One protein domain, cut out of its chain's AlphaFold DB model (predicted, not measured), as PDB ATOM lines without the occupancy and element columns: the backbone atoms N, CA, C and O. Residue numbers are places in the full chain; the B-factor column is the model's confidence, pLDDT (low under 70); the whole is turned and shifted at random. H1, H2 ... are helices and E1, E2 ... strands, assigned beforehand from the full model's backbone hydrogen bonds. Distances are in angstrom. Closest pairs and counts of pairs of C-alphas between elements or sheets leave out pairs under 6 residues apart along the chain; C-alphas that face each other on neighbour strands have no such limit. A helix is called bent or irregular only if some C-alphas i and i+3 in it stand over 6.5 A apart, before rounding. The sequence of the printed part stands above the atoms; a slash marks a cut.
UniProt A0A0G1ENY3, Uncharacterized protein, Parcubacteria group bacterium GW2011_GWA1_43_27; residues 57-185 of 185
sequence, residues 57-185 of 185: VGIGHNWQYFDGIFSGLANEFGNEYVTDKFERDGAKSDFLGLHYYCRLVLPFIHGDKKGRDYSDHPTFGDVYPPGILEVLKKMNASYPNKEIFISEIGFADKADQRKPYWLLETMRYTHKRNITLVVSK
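Overview. This is residues 57 to 185 of the 185 residues of an uncharacterized protein of Parcubacteria group bacterium GW2011_GWA1_43_27 (UniProt A0A0G1ENY3). A small sheet of three parallel strands, E1, E3 and E5, has two helices, H1 and H2, packed over one face as two layers, while a third helix, H3, grazes the sheet near its E5 edge and reaches H2. E1 and E3 run on past short breaks into E2 and E4, a small parallel pair near the first residues of H1 and H2. The printed part has 129 residues, with three named helices and five named strands in the order E1 E2 H1 E3 E4 H2 E5 H3; the class is mixed, and the larger sheet's order is E1 E3 E5. The whole is compact, with a radius of gyration of the C-alphas of 14.8 A and spans of 42 by 36 by 24 A.

Arrangement. Begin with E1, residues 58 to 62, which runs on at 25 degrees into E2, residues 65 to 67. H1, residues 71 to 87, lies over E1 at a height over the sheet of 9.1 A; look at the closest C-alphas, His 61 and Thr 83, 6.6 A apart. H1 has a kink of 38 degrees near residue 81 and is irregular, but only just: C-alphas 78 and 81 are 6.8 A apart. E3, residues 95 to 100, is the inner strand, parallel to E1, with N 61 and O 97 at 2.8 A. It runs on at 63 degrees into E4, residues 103 to 105, parallel to E2, with N 104 and O 65 at 2.8 A. H2, residues 130 to 142, is on the same face as H1, over E3 and E5, residues 147 to 153, at a height of 10.0 A. E3 and E5 are parallel, with N 98 and O 149 at 2.8 A. H3, residues 163 to 175, only grazes the sheet with residues 166 to 174. Its residues 170 to 174 touch residues 130 to 133 of H2, closest at C-alphas Leu 133 and Tyr 173, 5.8 A, at a steep tilt of 42 degrees, the same way. H1 and H3 are apart. O i to N i+4 pairs within hydrogen-bond range are 9 of 13 in H1, 8 of 9 in H2 and 7 of 9 in H3.

Along the chain. Find C-alpha 58 at (-26.254, -7.201, 29.944), where E1 begins its 13.2 A. H1 covers 21.9 A, E3 16.2 A. From C-alpha 130 at (-51.021, -5.633, 27.698) H2 runs 19.3 A; E5 follows with 17.2 A. H3 runs 18.9 A to C-alpha 175 at (-45.443, -10.327, 19.030).

Size, cuts and confidence. The two C-alphas farthest apart, Ala 91 and Lys 114, are 43.2 A from each other. The printed part has no cut; its long link, E4 to H2, is residues 106 to 129. Look for pLDDT under 70 at residues 106 to 115 and 177 to 185.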
ATOM      1  N   VAL A  57     -22.680  -9.000  27.377       96.00
ATOM      2  CA  VAL A  57     -22.971  -8.708  28.776       96.00
ATOM      3  C   VAL A  57     -24.141  -7.741  28.823       96.00
ATOM      4  O   VAL A  57     -24.129  -6.699  28.169       96.00
ATOM      5  N   GLY A  58     -25.139  -8.076  29.628       94.88
ATOM      6  CA  GLY A  58     -26.254  -7.201  29.944       94.88
ATOM      7  C   GLY A  58     -26.700  -7.406  31.381       94.88
ATOM      8  O   GLY A  58     -26.225  -8.309  32.074       94.88
ATOM      9  N   ILE A  59     -27.621  -6.561  31.827       94.12
ATOM     10  CA  ILE A  59     -28.217  -6.635  33.159       94.12
ATOM     11  C   ILE A  59     -29.744  -6.684  33.047       94.12
ATOM     12  O   ILE A  59     -30.347  -6.083  32.156       94.12
ATOM     13  N   GLY A  60     -30.361  -7.456  33.942       94.31
ATOM     14  CA  GLY A  60     -31.809  -7.588  34.047       94.31
ATOM     15  C   GLY A  60     -32.433  -6.430  34.821       94.31
ATOM     16  O   GLY A  60     -32.082  -6.177  35.975       94.31
ATOM     17  N   HIS A  61     -33.398  -5.756  34.201       94.62
ATOM     18  CA  HIS A  61     -34.139  -4.633  34.761       94.62
ATOM     19  C   HIS A  61     -35.578  -5.038  35.054       94.62
ATOM     20  O   HIS A  61     -36.325  -5.464  34.172       94.62
ATOM     21  N   ASN A  62     -35.992  -4.865  36.306       91.81
ATOM     22  CA  ASN A  62     -37.348  -5.168  36.750       91.81
ATOM     23  C   ASN A  62     -38.295  -3.999  36.454       91.81
ATOM     24  O   ASN A  62     -38.591  -3.201  37.344       91.81
ATOM     25  N   TRP A  63     -38.746  -3.895  35.201       94.06
ATOM     26  CA  TRP A  63     -39.696  -2.864  34.784       94.06
ATOM     27  C   TRP A  63     -41.128  -3.374  34.852       94.06
ATOM     28  O   TRP A  63     -41.485  -4.359  34.211       94.06
ATOM     29  N   GLN A  64     -41.977  -2.658  35.586       91.69
ATOM     30  CA  GLN A  64     -43.403  -2.971  35.705       91.69
ATOM     31  C   GLN A  64     -44.256  -1.899  35.026       91.69
ATOM     32  O   GLN A  64     -43.845  -0.743  34.889       91.69
ATOM     33  N   TYR A  65     -45.469  -2.270  34.617       92.25
ATOM     34  CA  TYR A  65     -46.424  -1.296  34.097       92.25
ATOM     35  C   TYR A  65     -47.080  -0.548  35.261       92.25
ATOM     36  O   TYR A  65     -47.702  -1.167  36.123       92.25
ATOM     37  N   PHE A  66     -46.967   0.778  35.279       89.25
ATOM     38  CA  PHE A  66     -47.631   1.626  36.269       89.25
ATOM     39  C   PHE A  66     -48.945   2.177  35.714       89.25
ATOM     40  O   PHE A  66     -48.966   2.792  34.650       89.25
ATOM     41  N   ASP A  67     -50.032   1.993  36.460       84.75
ATOM     42  CA  ASP A  67     -51.368   2.496  36.121       84.75
ATOM     43  C   ASP A  67     -51.804   3.599  37.097       84.75
ATOM     44  O   ASP A  67     -51.594   3.498  38.310       84.75
ATOM     45  N   GLY A  68     -52.425   4.651  36.557       80.56
ATOM     46  CA  GLY A  68     -52.958   5.795  37.298       80.56
ATOM     47  C   GLY A  68     -52.327   7.149  36.952       80.56
ATOM     48  O   GLY A  68     -51.389   7.242  36.167       80.56
ATOM     49  N   ILE A  69     -52.849   8.217  37.568       76.75
ATOM     50  CA  ILE A  69     -52.510   9.618  37.243       76.75
ATOM     51  C   ILE A  69     -51.054  10.016  37.545       76.75
ATOM     52  O   ILE A  69     -50.555  10.982  36.983       76.75
ATOM     53  N   PHE A  70     -50.356   9.250  38.388       79.88
ATOM     54  CA  PHE A  70     -48.933   9.433  38.705       79.88
ATOM     55  C   PHE A  70     -48.046   8.337  38.095       79.88
ATOM     56  O   PHE A  70     -46.925   8.112  38.553       79.88
ATOM     57  N   SER A  71     -48.533   7.637  37.066       81.88
ATOM     58  CA  SER A  71     -47.788   6.555  36.412       81.88
ATOM     59  C   SER A  71     -46.464   7.020  35.807       81.88
ATOM     60  O   SER A  71     -45.505   6.257  35.831       81.88
ATOM     61  N   GLY A  72     -46.386   8.265  35.322       80.12
ATOM     62  CA  GLY A  72     -45.139   8.875  34.851       80.12
ATOM     63  C   GLY A  72     -44.077   8.936  35.948       80.12
ATOM     64  O   GLY A  72     -43.011   8.355  35.790       80.12
ATOM     65  N   LEU A  73     -44.411   9.527  37.098       82.19
ATOM     66  CA  LEU A  73     -43.496   9.656  38.238       82.19
ATOM     67  C   LEU A  73     -43.095   8.293  38.819       82.19
ATOM     68  O   LEU A  73     -41.942   8.060  39.175       82.19
ATOM     69  N   ALA A  74     -44.050   7.367  38.915       82.00
ATOM     70  CA  ALA A  74     -43.764   6.020  39.394       82.00
ATOM     71  C   ALA A  74     -42.905   5.221  38.410       82.00
ATOM     72  O   ALA A  74     -42.083   4.427  38.849       82.00
ATOM     73  N   ASN A  75     -43.055   5.449  37.105       84.25
ATOM     74  CA  ASN A  75     -42.170   4.885  36.097       84.25
ATOM     75  C   ASN A  75     -40.762   5.488  36.191       84.25
ATOM     76  O   ASN A  75     -39.797   4.733  36.206       84.25
ATOM     77  N   GLU A  76     -40.647   6.806  36.343       85.12
ATOM     78  CA  GLU A  76     -39.361   7.491  36.495       85.12
ATOM     79  C   GLU A  76     -38.575   6.939  37.697       85.12
ATOM     80  O   GLU A  76     -37.443   6.482  37.558       85.12
ATOM     81  N   PHE A  77     -39.186   6.863  38.883       82.75
ATOM     82  CA  PHE A  77     -38.494   6.348  40.074       82.75
ATOM     83  C   PHE A  77     -38.436   4.821  40.166       82.75
ATOM     84  O   PHE A  77     -37.524   4.269  40.785       82.75
ATOM     85  N   GLY A  78     -39.445   4.135  39.635       78.94
ATOM     86  CA  GLY A  78     -39.617   2.693  39.783       78.94
ATOM     87  C   GLY A  78     -38.880   1.875  38.732       78.94
ATOM     88  O   GLY A  78     -38.392   0.796  39.065       78.94
ATOM     89  N   ASN A  79     -38.787   2.392  37.507       87.88
ATOM     90  CA  ASN A  79     -38.170   1.725  36.366       87.88
ATOM     91  C   ASN A  79     -36.886   2.456  35.935       87.88
ATOM     92  O   ASN A  79     -35.807   1.870  35.963       87.88
ATOM     93  N   GLU A  80     -36.987   3.739  35.581       90.38
ATOM     94  CA  GLU A  80     -35.926   4.454  34.854       90.38
ATOM     95  C   GLU A  80     -34.730   4.801  35.744       90.38
ATOM     96  O   GLU A  80     -33.600   4.487  35.389       90.38
ATOM     97  N   TYR A  81     -34.949   5.325  36.953       91.06
ATOM     98  CA  TYR A  81     -33.873   5.823  37.819       91.06
ATOM     99  C   TYR A  81     -32.736   4.817  38.049       91.06
ATOM    100  O   TYR A  81     -31.560   5.179  38.011       91.06
ATOM    101  N   VAL A  82     -33.067   3.554  38.337       91.38
ATOM    102  CA  VAL A  82     -32.048   2.517  38.559       91.38
ATOM    103  C   VAL A  82     -31.434   2.094  37.229       91.38
ATOM    104  O   VAL A  82     -30.212   1.988  37.139       91.38
ATOM    105  N   THR A  83     -32.257   1.892  36.200       94.25
ATOM    106  CA  THR A  83     -31.794   1.482  34.873       94.25
ATOM    107  C   THR A  83     -30.827   2.498  34.275       94.25
ATOM    108  O   THR A  83     -29.731   2.105  33.894       94.25
ATOM    109  N   ASP A  84     -31.130   3.793  34.321       94.06
ATOM    110  CA  ASP A  84     -30.276   4.862  33.788       94.06
ATOM    111  C   ASP A  84     -28.905   4.908  34.468       94.06
ATOM    112  O   ASP A  84     -27.880   5.161  33.829       94.06
ATOM    113  N   LYS A  85     -28.856   4.600  35.769       93.62
ATOM    114  CA  LYS A  85     -27.595   4.527  36.517       93.62
ATOM    115  C   LYS A  85     -26.715   3.360  36.074       93.62
ATOM    116  O   LYS A  85     -25.497   3.525  36.016       93.62
ATOM    117  N   PHE A  86     -27.309   2.209  35.770       94.69
ATOM    118  CA  PHE A  86     -26.578   1.053  35.246       94.69
ATOM    119  C   PHE A  86     -26.236   1.213  33.766       94.69
ATOM    120  O   PHE A  86     -25.130   0.886  33.351       94.69
ATOM    121  N   GLU A  87     -27.140   1.742  32.955       94.88
ATOM    122  CA  GLU A  87     -26.981   1.718  31.507       94.88
ATOM    123  C   GLU A  87     -26.146   2.880  30.975       94.88
ATOM    124  O   GLU A  87     -25.353   2.655  30.061       94.88
ATOM    125  N   ARG A  88     -26.254   4.086  31.562       92.19
ATOM    126  CA  ARG A  88     -25.571   5.315  31.096       92.19
ATOM    127  C   ARG A  88     -25.729   5.490  29.582       92.19
ATOM    128  O   ARG A  88     -24.794   5.258  28.819       92.19
ATOM    129  N   ASP A  89     -26.960   5.788  29.167       85.69
ATOM    130  CA  ASP A  89     -27.402   5.871  27.763       85.69
ATOM    131  C   ASP A  89     -27.278   4.542  26.983       85.69
ATOM    132  O   ASP A  89     -27.255   4.501  25.753       85.69
ATOM    133  N   GLY A  90     -27.185   3.423  27.707       88.06
ATOM    134  CA  GLY A  90     -26.976   2.086  27.152       88.06
ATOM    135  C   GLY A  90     -25.512   1.780  26.839       88.06
ATOM    136  O   GLY A  90     -25.208   0.726  26.288       88.06
ATOM    137  N   ALA A  91     -24.557   2.648  27.167       90.50
ATOM    138  CA  ALA A  91     -23.147   2.417  26.843       90.50
ATOM    139  C   ALA A  91     -22.556   1.165  27.522       90.50
ATOM    140  O   ALA A  91     -21.511   0.661  27.102       90.50
ATOM    141  N   LYS A  92     -23.195   0.670  28.587       94.75
ATOM    142  CA  LYS A  92     -22.584  -0.296  29.507       94.75
ATOM    143  C   LYS A  92     -23.057  -1.732  29.331       94.75
ATOM    144  O   LYS A  92     -22.322  -2.637  29.721       94.75
ATOM    145  N   SER A  93     -24.175  -1.944  28.652       95.31
ATOM    146  CA  SER A  93     -24.688  -3.270  28.308       95.31
ATOM    147  C   SER A  93     -24.719  -3.459  26.791       95.31
ATOM    148  O   SER A  93     -25.019  -2.525  26.046       95.31
ATOM    149  N   ASP A  94     -24.413  -4.656  26.294       95.50
ATOM    150  CA  ASP A  94     -24.574  -4.988  24.871       95.50
ATOM    151  C   ASP A  94     -26.056  -5.124  24.499       95.50
ATOM    152  O   ASP A  94     -26.459  -4.736  23.405       95.50
ATOM    153  N   PHE A  95     -26.863  -5.600  25.446       95.81
ATOM    154  CA  PHE A  95     -28.312  -5.745  25.354       95.81
ATOM    155  C   PHE A  95     -28.968  -5.438  26.706       95.81
ATOM    156  O   PHE A  95     -28.304  -5.436  27.742       95.81
ATOM    157  N   LEU A  96     -30.280  -5.221  26.710       95.81
ATOM    158  CA  LEU A  96     -31.072  -5.007  27.921       95.81
ATOM    159  C   LEU A  96     -31.853  -6.268  28.281       95.81
ATOM    160  O   LEU A  96     -32.531  -6.836  27.427       95.81
ATOM    161  N   GLY A  97     -31.802  -6.689  29.545       96.38
ATOM    162  CA  GLY A  97     -32.712  -7.703  30.075       96.38
ATOM    163  C   GLY A  97     -33.959  -7.050  30.669       96.38
ATOM    164  O   GLY A  97     -33.846  -6.146  31.492       96.38
ATOM    165  N   LEU A  98     -35.152  -7.502  30.290       95.81
ATOM    166  CA  LEU A  98     -36.431  -7.078  30.861       95.81
ATOM    167  C   LEU A  98     -37.023  -8.187  31.736       95.81
ATOM    168  O   LEU A  98     -37.278  -9.290  31.250       95.81
ATOM    169  N   HIS A  99     -37.302  -7.873  33.004       95.00
ATOM    170  CA  HIS A  99     -38.090  -8.716  33.911       95.00
ATOM    171  C   HIS A  99     -39.474  -8.082  34.092       95.00
ATOM    172  O   HIS A  99     -39.577  -6.970  34.616       95.00
ATOM    173  N   TYR A 100     -40.535  -8.774  33.672       93.56
ATOM    174  CA  TYR A 100     -41.915  -8.278  33.707       93.56
ATOM    175  C   TYR A 100     -42.854  -9.285  34.379       93.56
ATOM    176  O   TYR A 100     -42.882 -10.452  34.000       93.56
ATOM    177  N   TYR A 101     -43.680  -8.837  35.334       90.19
ATOM    178  CA  TYR A 101     -44.572  -9.742  36.077       90.19
ATOM    179  C   TYR A 101     -46.004  -9.226  36.192       90.19
ATOM    180  O   TYR A 101     -46.955  -9.993  36.083       90.19
ATOM    181  N   CYS A 102     -46.182  -7.934  36.463       89.31
ATOM    182  CA  CYS A 102     -47.458  -7.395  36.904       89.31
ATOM    183  C   CYS A 102     -47.631  -5.911  36.570       89.31
ATOM    184  O   CYS A 102     -46.700  -5.182  36.212       89.31
ATOM    185  N   ARG A 103     -48.869  -5.451  36.742       89.31
ATOM    186  CA  ARG A 103     -49.199  -4.034  36.816       89.31
ATOM    187  C   ARG A 103     -49.141  -3.568  38.265       89.31
ATOM    188  O   ARG A 103     -49.799  -4.129  39.134       89.31
ATOM    189  N   LEU A 104     -48.419  -2.482  38.513       85.62
ATOM    190  CA  LEU A 104     -48.420  -1.791  39.796       85.62
ATOM    191  C   LEU A 104     -49.403  -0.623  39.757       85.62
ATOM    192  O   LEU A 104     -49.396   0.201  38.841       85.62
ATOM    193  N   VAL A 105     -50.256  -0.549  40.774       77.50
ATOM    194  CA  VAL A 105     -51.276   0.496  40.907       77.50
ATOM    195  C   VAL A 105     -50.997   1.252  42.184       77.50
ATOM    196  O   VAL A 105     -50.888   0.656  43.253       77.50
ATOM    197  N   LEU A 106     -50.847   2.568  42.067       69.25
ATOM    198  CA  LEU A 106     -50.527   3.404  43.214       69.25
ATOM    199  C   LEU A 106     -51.760   3.497  44.134       69.25
ATOM    200  O   LEU A 106     -52.804   3.998  43.699       69.25
ATOM    201  N   PRO A 107     -51.656   3.020  45.388       54.03
ATOM    202  CA  PRO A 107     -52.809   2.726  46.242       54.03
ATOM    203  C   PRO A 107     -53.577   3.969  46.705       54.03
ATOM    204  O   PRO A 107     -54.736   3.862  47.080       54.03
ATOM    205  N   PHE A 108     -52.973   5.158  46.657       49.72
ATOM    206  CA  PHE A 108     -53.565   6.359  47.250       49.72
ATOM    207  C   PHE A 108     -54.733   6.970  46.458       49.72
ATOM    208  O   PHE A 108     -55.357   7.899  46.958       49.72
ATOM    209  N   ILE A 109     -55.017   6.513  45.228       52.22
ATOM    210  CA  ILE A 109     -55.943   7.233  44.323       52.22
ATOM    211  C   ILE A 109     -56.891   6.315  43.541       52.22
ATOM    212  O   ILE A 109     -57.916   6.771  43.045       52.22
ATOM    213  N   HIS A 110     -56.612   5.014  43.451       49.50
ATOM    214  CA  HIS A 110     -57.514   4.080  42.776       49.50
ATOM    215  C   HIS A 110     -58.199   3.190  43.801       49.50
ATOM    216  O   HIS A 110     -57.577   2.293  44.365       49.50
ATOM    217  N   GLY A 111     -59.494   3.453  44.007       49.16
ATOM    218  CA  GLY A 111     -60.395   2.542  44.696       49.16
ATOM    219  C   GLY A 111     -60.348   1.145  44.079       49.16
ATOM    220  O   GLY A 111     -59.986   0.967  42.912       49.16
ATOM    221  N   ASP A 112     -60.691   0.170  44.910       54.22
ATOM    222  CA  ASP A 112     -60.647  -1.260  44.642       54.22
ATOM    223  C   ASP A 112     -61.173  -1.598  43.232       54.22
ATOM    224  O   ASP A 112     -62.361  -1.442  42.928       54.22
ATOM    225  N   LYS A 113     -60.278  -1.998  42.316       62.38
ATOM    226  CA  LYS A 113     -60.664  -2.293  40.929       62.38
ATOM    227  C   LYS A 113     -61.188  -3.725  40.864       62.38
ATOM    228  O   LYS A 113     -60.445  -4.655  40.549       62.38
ATOM    229  N   LYS A 114     -62.482  -3.886  41.159       60.66
ATOM    230  CA  LYS A 114     -63.248  -5.113  40.894       60.66
ATOM    231  C   LYS A 114     -62.905  -5.667  39.499       60.66
ATOM    232  O   LYS A 114     -62.893  -4.912  38.529       60.66
ATOM    233  N   GLY A 115     -62.645  -6.974  39.406       68.25
ATOM    234  CA  GLY A 115     -62.393  -7.673  38.135       68.25
ATOM    235  C   GLY A 115     -60.923  -7.818  37.718       68.25
ATOM    236  O   GLY A 115     -60.657  -8.183  36.577       68.25
ATOM    237  N   ARG A 116     -59.966  -7.538  38.608       80.31
ATOM    238  CA  ARG A 116     -58.542  -7.835  38.386       80.31
ATOM    239  C   ARG A 116     -58.188  -9.254  38.822       80.31
ATOM    240  O   ARG A 116     -58.674  -9.708  39.854       80.31
ATOM    241  N   ASP A 117     -57.314  -9.911  38.059       80.50
ATOM    242  CA  ASP A 117     -56.736 -11.204  38.437       80.50
ATOM    243  C   ASP A 117     -55.404 -10.970  39.157       80.50
ATOM    244  O   ASP A 117     -54.475 -10.383  38.599       80.50
ATOM    245  N   TYR A 118     -55.331 -11.390  40.415       83.31
ATOM    246  CA  TYR A 118     -54.145 -11.254  41.249       83.31
ATOM    247  C   TYR A 118     -53.429 -12.595  41.370       83.31
ATOM    248  O   TYR A 118     -54.045 -13.663  41.445       83.31
ATOM    249  N   SER A 119     -52.101 -12.521  41.400       81.19
ATOM    250  CA  SER A 119     -51.263 -13.686  41.670       81.19
ATOM    251  C   SER A 119     -51.357 -14.102  43.131       81.19
ATOM    252  O   SER A 119     -51.689 -13.291  43.995       81.19
ATOM    253  N   ASP A 120     -50.947 -15.329  43.425       82.94
ATOM    254  CA  ASP A 120     -50.878 -15.829  44.800       82.94
ATOM    255  C   ASP A 120     -49.723 -15.187  45.599       82.94
ATOM    256  O   ASP A 120     -49.578 -15.429  46.799       82.94
ATOM    257  N   HIS A 121     -48.886 -14.363  44.954       78.00
ATOM    258  CA  HIS A 121     -47.811 -13.632  45.612       78.00
ATOM    259  C   HIS A 121     -48.330 -12.316  46.220       78.00
ATOM    260  O   HIS A 121     -48.729 -11.413  45.482       78.00
ATOM    261  N   PRO A 122     -48.254 -12.136  47.552       70.19
ATOM    262  CA  PRO A 122     -48.945 -11.049  48.253       70.19
ATOM    263  C   PRO A 122     -48.383  -9.651  47.964       70.19
ATOM    264  O   PRO A 122     -49.027  -8.652  48.271       70.19
ATOM    265  N   THR A 123     -47.171  -9.555  47.410       71.12
ATOM    266  CA  THR A 123     -46.528  -8.269  47.087       71.12
ATOM    267  C   THR A 123     -46.498  -7.958  45.592       71.12
ATOM    268  O   THR A 123     -45.957  -6.921  45.201       71.12
ATOM    269  N   PHE A 124     -47.028  -8.850  44.750       75.06
ATOM    270  CA  PHE A 124     -47.132  -8.600  43.315       75.06
ATOM    271  C   PHE A 124     -48.463  -7.915  43.015       75.06
ATOM    272  O   PHE A 124     -49.455  -8.101  43.718       75.06
ATOM    273  N   GLY A 125     -48.462  -7.078  41.981       78.62
ATOM    274  CA  GLY A 125     -49.682  -6.463  41.481       78.62
ATOM    275  C   GLY A 125     -50.570  -7.454  40.727       78.62
ATOM    276  O   GLY A 125     -50.355  -8.666  40.757       78.62
ATOM    277  N   ASP A 126     -51.565  -6.927  40.021       87.00
ATOM    278  CA  ASP A 126     -52.440  -7.753  39.192       87.00
ATOM    279  C   ASP A 126     -51.769  -8.151  37.870       87.00
ATOM    280  O   ASP A 126     -50.889  -7.448  37.354       87.00
ATOM    281  N   VAL A 127     -52.187  -9.288  37.313       88.31
ATOM    282  CA  VAL A 127     -51.712  -9.753  36.008       88.31
ATOM    283  C   VAL A 127     -52.223  -8.816  34.937       88.31
ATOM    284  O   VAL A 127     -53.421  -8.552  34.825       88.31
ATOM    285  N   TYR A 128     -51.308  -8.323  34.109       91.75
ATOM    286  CA  TYR A 128     -51.671  -7.382  33.064       91.75
ATOM    287  C   TYR A 128     -50.857  -7.625  31.794       91.75
ATOM    288  O   TYR A 128     -49.866  -6.933  31.553       91.75
ATOM    289  N   PRO A 129     -51.265  -8.588  30.948       92.50
ATOM    290  CA  PRO A 129     -50.547  -8.916  29.719       92.50
ATOM    291  C   PRO A 129     -50.313  -7.727  28.773       92.50
ATOM    292  O   PRO A 129     -49.200  -7.601  28.274       92.50
ATOM    293  N   PRO A 130     -51.266  -6.788  28.564       92.62
ATOM    294  CA  PRO A 130     -51.021  -5.633  27.698       92.62
ATOM    295  C   PRO A 130     -49.867  -4.736  28.160       92.62
ATOM    296  O   PRO A 130     -49.247  -4.063  27.339       92.62
ATOM    297  N   GLY A 131     -49.565  -4.719  29.464       93.19
ATOM    298  CA  GLY A 131     -48.546  -3.841  30.029       93.19
ATOM    299  C   GLY A 131     -47.132  -4.141  29.535       93.19
ATOM    300  O   GLY A 131     -46.343  -3.206  29.429       93.19
ATOM    301  N   ILE A 132     -46.826  -5.386  29.140       94.50
ATOM    302  CA  ILE A 132     -45.491  -5.728  28.622       94.50
ATOM    303  C   ILE A 132     -45.177  -4.966  27.333       94.50
ATOM    304  O   ILE A 132     -44.059  -4.495  27.152       94.50
ATOM    305  N   LEU A 133     -46.170  -4.778  26.456       93.75
ATOM    306  CA  LEU A 133     -45.987  -4.036  25.211       93.75
ATOM    307  C   LEU A 133     -45.661  -2.566  25.494       93.75
ATOM    308  O   LEU A 133     -44.789  -1.992  24.845       93.75
ATOM    309  N   GLU A 134     -46.333  -1.966  26.473       93.12
ATOM    310  CA  GLU A 134     -46.092  -0.577  26.868       93.12
ATOM    311  C   GLU A 134     -44.733  -0.406  27.557       93.12
ATOM    312  O   GLU A 134     -44.008   0.544  27.264       93.12
ATOM    313  N   VAL A 135     -44.335  -1.360  28.400       94.88
ATOM    314  CA  VAL A 135     -43.001  -1.390  29.016       94.88
ATOM    315  C   VAL A 135     -41.909  -1.523  27.952       94.88
ATOM    316  O   VAL A 135     -40.965  -0.735  27.944       94.88
ATOM    317  N   LEU A 136     -42.071  -2.434  26.988       94.50
ATOM    318  CA  LEU A 136     -41.150  -2.590  25.858       94.50
ATOM    319  C   LEU A 136     -41.087  -1.331  24.979       94.50
ATOM    320  O   LEU A 136     -40.037  -1.018  24.418       94.50
ATOM    321  N   LYS A 137     -42.195  -0.597  24.804       92.38
ATOM    322  CA  LYS A 137     -42.211   0.696  24.089       92.38
ATOM    323  C   LYS A 137     -41.366   1.730  24.792       92.38
ATOM    324  O   LYS A 137     -40.528   2.340  24.138       92.38
ATOM    325  N   LYS A 138     -41.549   1.870  26.098       93.56
ATOM    326  CA  LYS A 138     -40.783   2.821  26.894       93.56
ATOM    327  C   LYS A 138     -39.301   2.467  26.934       93.56
ATOM    328  O   LYS A 138     -38.492   3.309  26.579       93.56
ATOM    329  N   MET A 139     -38.952   1.219  27.246       93.75
ATOM    330  CA  MET A 139     -37.548   0.796  27.313       93.75
ATOM    331  C   MET A 139     -36.834   0.990  25.968       93.75
ATOM    332  O   MET A 139     -35.727   1.515  25.933       93.75
ATOM    333  N   ASN A 140     -37.484   0.651  24.850       93.06
ATOM    334  CA  ASN A 140     -36.924   0.904  23.522       93.06
ATOM    335  C   ASN A 140     -36.840   2.403  23.188       93.06
ATOM    336  O   ASN A 140     -35.901   2.809  22.522       93.06
ATOM    337  N   ALA A 141     -37.776   3.238  23.648       92.81
ATOM    338  CA  ALA A 141     -37.681   4.684  23.455       92.81
ATOM    339  C   ALA A 141     -36.511   5.297  24.246       92.81
ATOM    340  O   ALA A 141     -35.823   6.170  23.722       92.81
ATOM    341  N   SER A 142     -36.258   4.817  25.468       92.62
ATOM    342  CA  SER A 142     -35.122   5.244  26.295       92.62
ATOM    343  C   SER A 142     -33.779   4.734  25.754       92.62
ATOM    344  O   SER A 142     -32.768   5.418  25.876       92.62
ATOM    345  N   TYR A 143     -33.770   3.555  25.122       92.88
ATOM    346  CA  TYR A 143     -32.567   2.886  24.619       92.88
ATOM    347  C   TYR A 143     -32.769   2.365  23.181       92.88
ATOM    348  O   TYR A 143     -32.826   1.153  22.954       92.88
ATOM    349  N   PRO A 144     -32.871   3.261  22.178       90.56
ATOM    350  CA  PRO A 144     -33.323   2.910  20.825       90.56
ATOM    351  C   PRO A 144     -32.388   1.967  20.066       90.56
ATOM    352  O   PRO A 144     -32.839   1.236  19.189       90.56
ATOM    353  N   ASN A 145     -31.105   1.951  20.427       89.31
ATOM    354  CA  ASN A 145     -30.073   1.168  19.744       89.31
ATOM    355  C   ASN A 145     -29.734  -0.143  20.467       89.31
ATOM    356  O   ASN A 145     -28.698  -0.743  20.183       89.31
ATOM    357  N   LYS A 146     -30.548  -0.558  21.444       91.69
ATOM    358  CA  LYS A 146     -30.302  -1.766  22.232       91.69
ATOM    359  C   LYS A 146     -31.321  -2.844  21.937       91.69
ATOM    360  O   LYS A 146     -32.526  -2.599  21.928       91.69
ATOM    361  N   GLU A 147     -30.809  -4.055  21.745       93.69
ATOM    362  CA  GLU A 147     -31.632  -5.255  21.762       93.69
ATOM    363  C   GLU A 147     -32.203  -5.445  23.168       93.69
ATOM    364  O   GLU A 147     -31.514  -5.225  24.167       93.69
ATOM    365  N   ILE A 148     -33.474  -5.839  23.242       94.50
ATOM    366  CA  ILE A 148     -34.169  -6.091  24.501       94.50
ATOM    367  C   ILE A 148     -34.545  -7.566  24.536       94.50
ATOM    368  O   ILE A 148     -35.328  -8.045  23.715       94.50
ATOM    369  N   PHE A 149     -34.006  -8.268  25.522       94.69
ATOM    370  CA  PHE A 149     -34.312  -9.655  25.819       94.69
ATOM    371  C   PHE A 149     -35.283  -9.686  26.982       94.69
ATOM    372  O   PHE A 149     -35.051  -9.061  28.013       94.69
ATOM    373  N   ILE A 150     -36.366 -10.441  26.852       94.94
ATOM    374  CA  ILE A 150     -37.218 -10.707  28.003       94.94
ATOM    375  C   ILE A 150     -36.550 -11.821  28.807       94.94
ATOM    376  O   ILE A 150     -36.657 -12.991  28.446       94.94
ATOM    377  N   SER A 151     -35.818 -11.451  29.856       93.94
ATOM    378  CA  SER A 151     -35.057 -12.395  30.679       93.94
ATOM    379  C   SER A 151     -35.878 -12.987  31.820       93.94
ATOM    380  O   SER A 151     -35.509 -14.042  32.331       93.94
ATOM    381  N   GLU A 152     -37.016 -12.381  32.184       93.50
ATOM    382  CA  GLU A 152     -37.954 -13.005  33.118       93.50
ATOM    383  C   GLU A 152     -39.413 -12.606  32.855       93.50
ATOM    384  O   GLU A 152     -39.753 -11.424  32.776       93.50
ATOM    385  N   ILE A 153     -40.287 -13.612  32.770       91.06
ATOM    386  CA  ILE A 153     -41.737 -13.464  32.926       91.06
ATOM    387  C   ILE A 153     -42.194 -14.531  33.908       91.06
ATOM    388  O   ILE A 153     -41.855 -15.705  33.762       91.06
ATOM    389  N   GLY A 154     -43.005 -14.138  34.884       84.50
ATOM    390  CA  GLY A 154     -43.546 -15.070  35.860       84.50
ATOM    391  C   GLY A 154     -44.924 -14.670  36.353       84.50
ATOM    392  O   GLY A 154     -45.242 -13.490  36.484       84.50
ATOM    393  N   PHE A 155     -45.725 -15.682  36.671       85.19
ATOM    394  CA  PHE A 155     -46.989 -15.535  37.376       85.19
ATOM    395  C   PHE A 155     -47.033 -16.535  38.529       85.19
ATOM    396  O   PHE A 155     -46.871 -17.740  38.316       85.19
ATOM    397  N   ALA A 156     -47.213 -16.038  39.752       85.50
ATOM    398  CA  ALA A 156     -47.335 -16.887  40.928       85.50
ATOM    399  C   ALA A 156     -48.744 -17.488  40.994       85.50
ATOM    400  O   ALA A 156     -49.724 -16.779  41.213       85.50
ATOM    401  N   ASP A 157     -48.817 -18.801  40.809       88.06
ATOM    402  CA  ASP A 157     -50.048 -19.581  40.816       88.06
ATOM    403  C   ASP A 157     -49.757 -20.926  41.466       88.06
ATOM    404  O   ASP A 157     -49.048 -21.757  40.903       88.06
ATOM    405  N   LYS A 158     -50.257 -21.135  42.679       88.69
ATOM    406  CA  LYS A 158     -49.958 -22.317  43.489       88.69
ATOM    407  C   LYS A 158     -50.464 -23.603  42.839       88.69
ATOM    408  O   LYS A 158     -49.896 -24.664  43.076       88.69
ATOM    409  N   ALA A 159     -51.541 -23.509  42.062       91.50
ATOM    410  CA  ALA A 159     -52.170 -24.644  41.397       91.50
ATOM    411  C   ALA A 159     -51.745 -24.816  39.928       91.50
ATOM    412  O   ALA A 159     -52.170 -25.782  39.302       91.50
ATOM    413  N   ASP A 160     -50.959 -23.886  39.369       89.62
ATOM    414  CA  ASP A 160     -50.555 -23.858  37.952       89.62
ATOM    415  C   ASP A 160     -51.706 -23.918  36.922       89.62
ATOM    416  O   ASP A 160     -51.491 -24.188  35.740       89.62
ATOM    417  N   GLN A 161     -52.938 -23.616  37.334       91.38
ATOM    418  CA  GLN A 161     -54.128 -23.666  36.477       91.38
ATOM    419  C   GLN A 161     -54.254 -22.449  35.552       91.38
ATOM    420  O   GLN A 161     -54.799 -22.548  34.454       91.38
ATOM    421  N   ARG A 162     -53.751 -21.293  35.986       91.12
ATOM    422  CA  ARG A 162     -53.816 -20.003  35.284       91.12
ATOM    423  C   ARG A 162     -52.478 -19.632  34.644       91.12
ATOM    424  O   ARG A 162     -52.458 -18.936  33.630       91.12
ATOM    425  N   LYS A 163     -51.355 -20.098  35.211       90.00
ATOM    426  CA  LYS A 163     -49.993 -19.761  34.744       90.00
ATOM    427  C   LYS A 163     -49.777 -19.999  33.241       90.00
ATOM    428  O   LYS A 163     -49.312 -19.059  32.592       90.00
ATOM    429  N   PRO A 164     -50.136 -21.155  32.641       92.38
ATOM    430  CA  PRO A 164     -49.933 -21.368  31.206       92.38
ATOM    431  C   PRO A 164     -50.662 -20.332  30.344       92.38
ATOM    432  O   PRO A 164     -50.074 -19.771  29.420       92.38
ATOM    433  N   TYR A 165     -51.917 -20.029  30.683       92.38
ATOM    434  CA  TYR A 165     -52.712 -19.029  29.973       92.38
ATOM    435  C   TYR A 165     -52.076 -17.637  30.064       92.38
ATOM    436  O   TYR A 165     -51.873 -16.986  29.040       92.38
ATOM    437  N   TRP A 166     -51.696 -17.194  31.267       91.06
ATOM    438  CA  TRP A 166     -51.147 -15.851  31.462       91.06
ATOM    439  C   TRP A 166     -49.770 -15.650  30.829       91.06
ATOM    440  O   TRP A 166     -49.494 -14.565  30.308       91.06
ATOM    441  N   LEU A 167     -48.926 -16.684  30.816       91.25
ATOM    442  CA  LEU A 167     -47.650 -16.646  30.103       91.25
ATOM    443  C   LEU A 167     -47.869 -16.494  28.594       91.25
ATOM    444  O   LEU A 167     -47.312 -15.579  27.986       91.25
ATOM    445  N   LEU A 168     -48.720 -17.335  27.996       92.38
ATOM    446  CA  LEU A 168     -49.012 -17.276  26.561       92.38
ATOM    447  C   LEU A 168     -49.660 -15.947  26.163       92.38
ATOM    448  O   LEU A 168     -49.267 -15.342  25.165       92.38
ATOM    449  N   GLU A 169     -50.607 -15.455  26.961       92.56
ATOM    450  CA  GLU A 169     -51.272 -14.186  26.680       92.56
ATOM    451  C   GLU A 169     -50.298 -13.006  26.785       92.56
ATOM    452  O   GLU A 169     -50.336 -12.108  25.946       92.56
ATOM    453  N   THR A 170     -49.363 -13.024  27.740       92.25
ATOM    454  CA  THR A 170     -48.298 -12.008  27.834       92.25
ATOM    455  C   THR A 170     -47.383 -12.055  26.611       92.25
ATOM    456  O   THR A 170     -47.138 -11.021  25.987       92.25
ATOM    457  N   MET A 171     -46.960 -13.249  26.186       90.62
ATOM    458  CA  MET A 171     -46.139 -13.438  24.982       90.62
ATOM    459  C   MET A 171     -46.854 -13.014  23.694       90.62
ATOM    460  O   MET A 171     -46.227 -12.519  22.758       90.62
ATOM    461  N   ARG A 172     -48.183 -13.119  23.630       92.19
ATOM    462  CA  ARG A 172     -48.950 -12.610  22.485       92.19
ATOM    463  C   ARG A 172     -48.788 -11.098  22.308       92.19
ATOM    464  O   ARG A 172     -48.768 -10.614  21.178       92.19
ATOM    465  N   TYR A 173     -48.662 -10.336  23.396       91.44
ATOM    466  CA  TYR A 173     -48.461  -8.884  23.323       91.44
ATOM    467  C   TYR A 173     -47.052  -8.486  22.893       91.44
ATOM    468  O   TYR A 173     -46.889  -7.402  22.334       91.44
ATOM    469  N   THR A 174     -46.058  -9.351  23.083       86.06
ATOM    470  CA  THR A 174     -44.691  -9.092  22.614       86.06
ATOM    471  C   THR A 174     -44.626  -9.179  21.083       86.06
ATOM    472  O   THR A 174     -44.036  -8.315  20.441       86.06
ATOM    473  N   HIS A 175     -45.363 -10.121  20.484       78.44
ATOM    474  CA  HIS A 175     -45.443 -10.327  19.030       78.44
ATOM    475  C   HIS A 175     -46.254  -9.265  18.278       78.44
ATOM    476  O   HIS A 175     -46.153  -9.156  17.060       78.44
ATOM    477  N   LYS A 176     -47.057  -8.447  18.972       74.25
ATOM    478  CA  LYS A 176     -47.810  -7.345  18.340       74.25
ATOM    479  C   LYS A 176     -46.912  -6.227  17.802       74.25
ATOM    480  O   LYS A 176     -47.412  -5.268  17.219       74.25
ATOM    481  N   ARG A 177     -45.599  -6.328  18.005       59.50
ATOM    482  CA  ARG A 177     -44.603  -5.387  17.515       59.50
ATOM    483  C   ARG A 177     -43.641  -6.125  16.586       59.50
ATOM    484  O   ARG A 177     -43.173  -7.202  16.928       59.50
ATOM    485  N   ASN A 178     -43.244  -5.478  15.491       50.84
ATOM    486  CA  ASN A 178     -42.009  -5.788  14.757       50.84
ATOM    487  C   ASN A 178     -40.769  -5.374  15.586       50.84
ATOM    488  O   ASN A 178     -39.871  -4.712  15.078       50.84
ATOM    489  N   ILE A 179     -40.754  -5.665  16.891       54.19
ATOM    490  CA  ILE A 179     -39.523  -5.647  17.677       54.19
ATOM    491  C   ILE A 179     -38.946  -7.043  17.573       54.19
ATOM    492  O   ILE A 179     -39.628  -8.016  17.890       54.19
ATOM    493  N   THR A 180     -37.694  -7.131  17.133       46.12
ATOM    494  CA  THR A 180     -36.917  -8.364  17.164       46.12
ATOM    495  C   THR A 180     -36.810  -8.828  18.614       46.12
ATOM    496  O   THR A 180     -36.042  -8.284  19.400       46.12
ATOM    497  N   LEU A 181     -37.636  -9.802  18.983       51.00
ATOM    498  CA  LEU A 181     -37.544 -10.506  20.251       51.00
ATOM    499  C   LEU A 181     -36.602 -11.677  20.040       51.00
ATOM    500  O   LEU A 181     -36.955 -12.652  19.376       51.00
ATOM    501  N   VAL A 182     -35.409 -11.588  20.607       48.00
ATOM    502  CA  VAL A 182     -34.525 -12.743  20.679       48.00
ATOM    503  C   VAL A 182     -34.895 -13.498  21.952       48.00
ATOM    504  O   VAL A 182     -34.569 -13.094  23.065       48.00
ATOM    505  N   VAL A 183     -35.660 -14.576  21.793       38.81
ATOM    506  CA  VAL A 183     -35.896 -15.535  22.875       38.81
ATOM    507  C   VAL A 183     -34.682 -16.459  22.906       38.81
ATOM    508  O   VAL A 183     -34.469 -17.215  21.958       38.81
ATOM    509  N   SER A 184     -33.860 -16.368  23.955       31.67
ATOM    510  CA  SER A 184     -32.759 -17.318  24.151       31.67
ATOM    511  C   SER A 184     -33.342 -18.719  24.330       31.67
ATOM    512  O   SER A 184     -34.239 -18.910  25.152       31.67
ATOM    513  N   LYS A 185     -32.852 -19.669  23.533       26.69
ATOM    514  CA  LYS A 185     -33.068 -21.103  23.760       26.69
ATOM    515  C   LYS A 185     -32.191 -21.604  24.899       26.69
ATOM    516  O   LYS A 185     -31.136 -20.970  25.133       26.69
TER     517      LYS A 185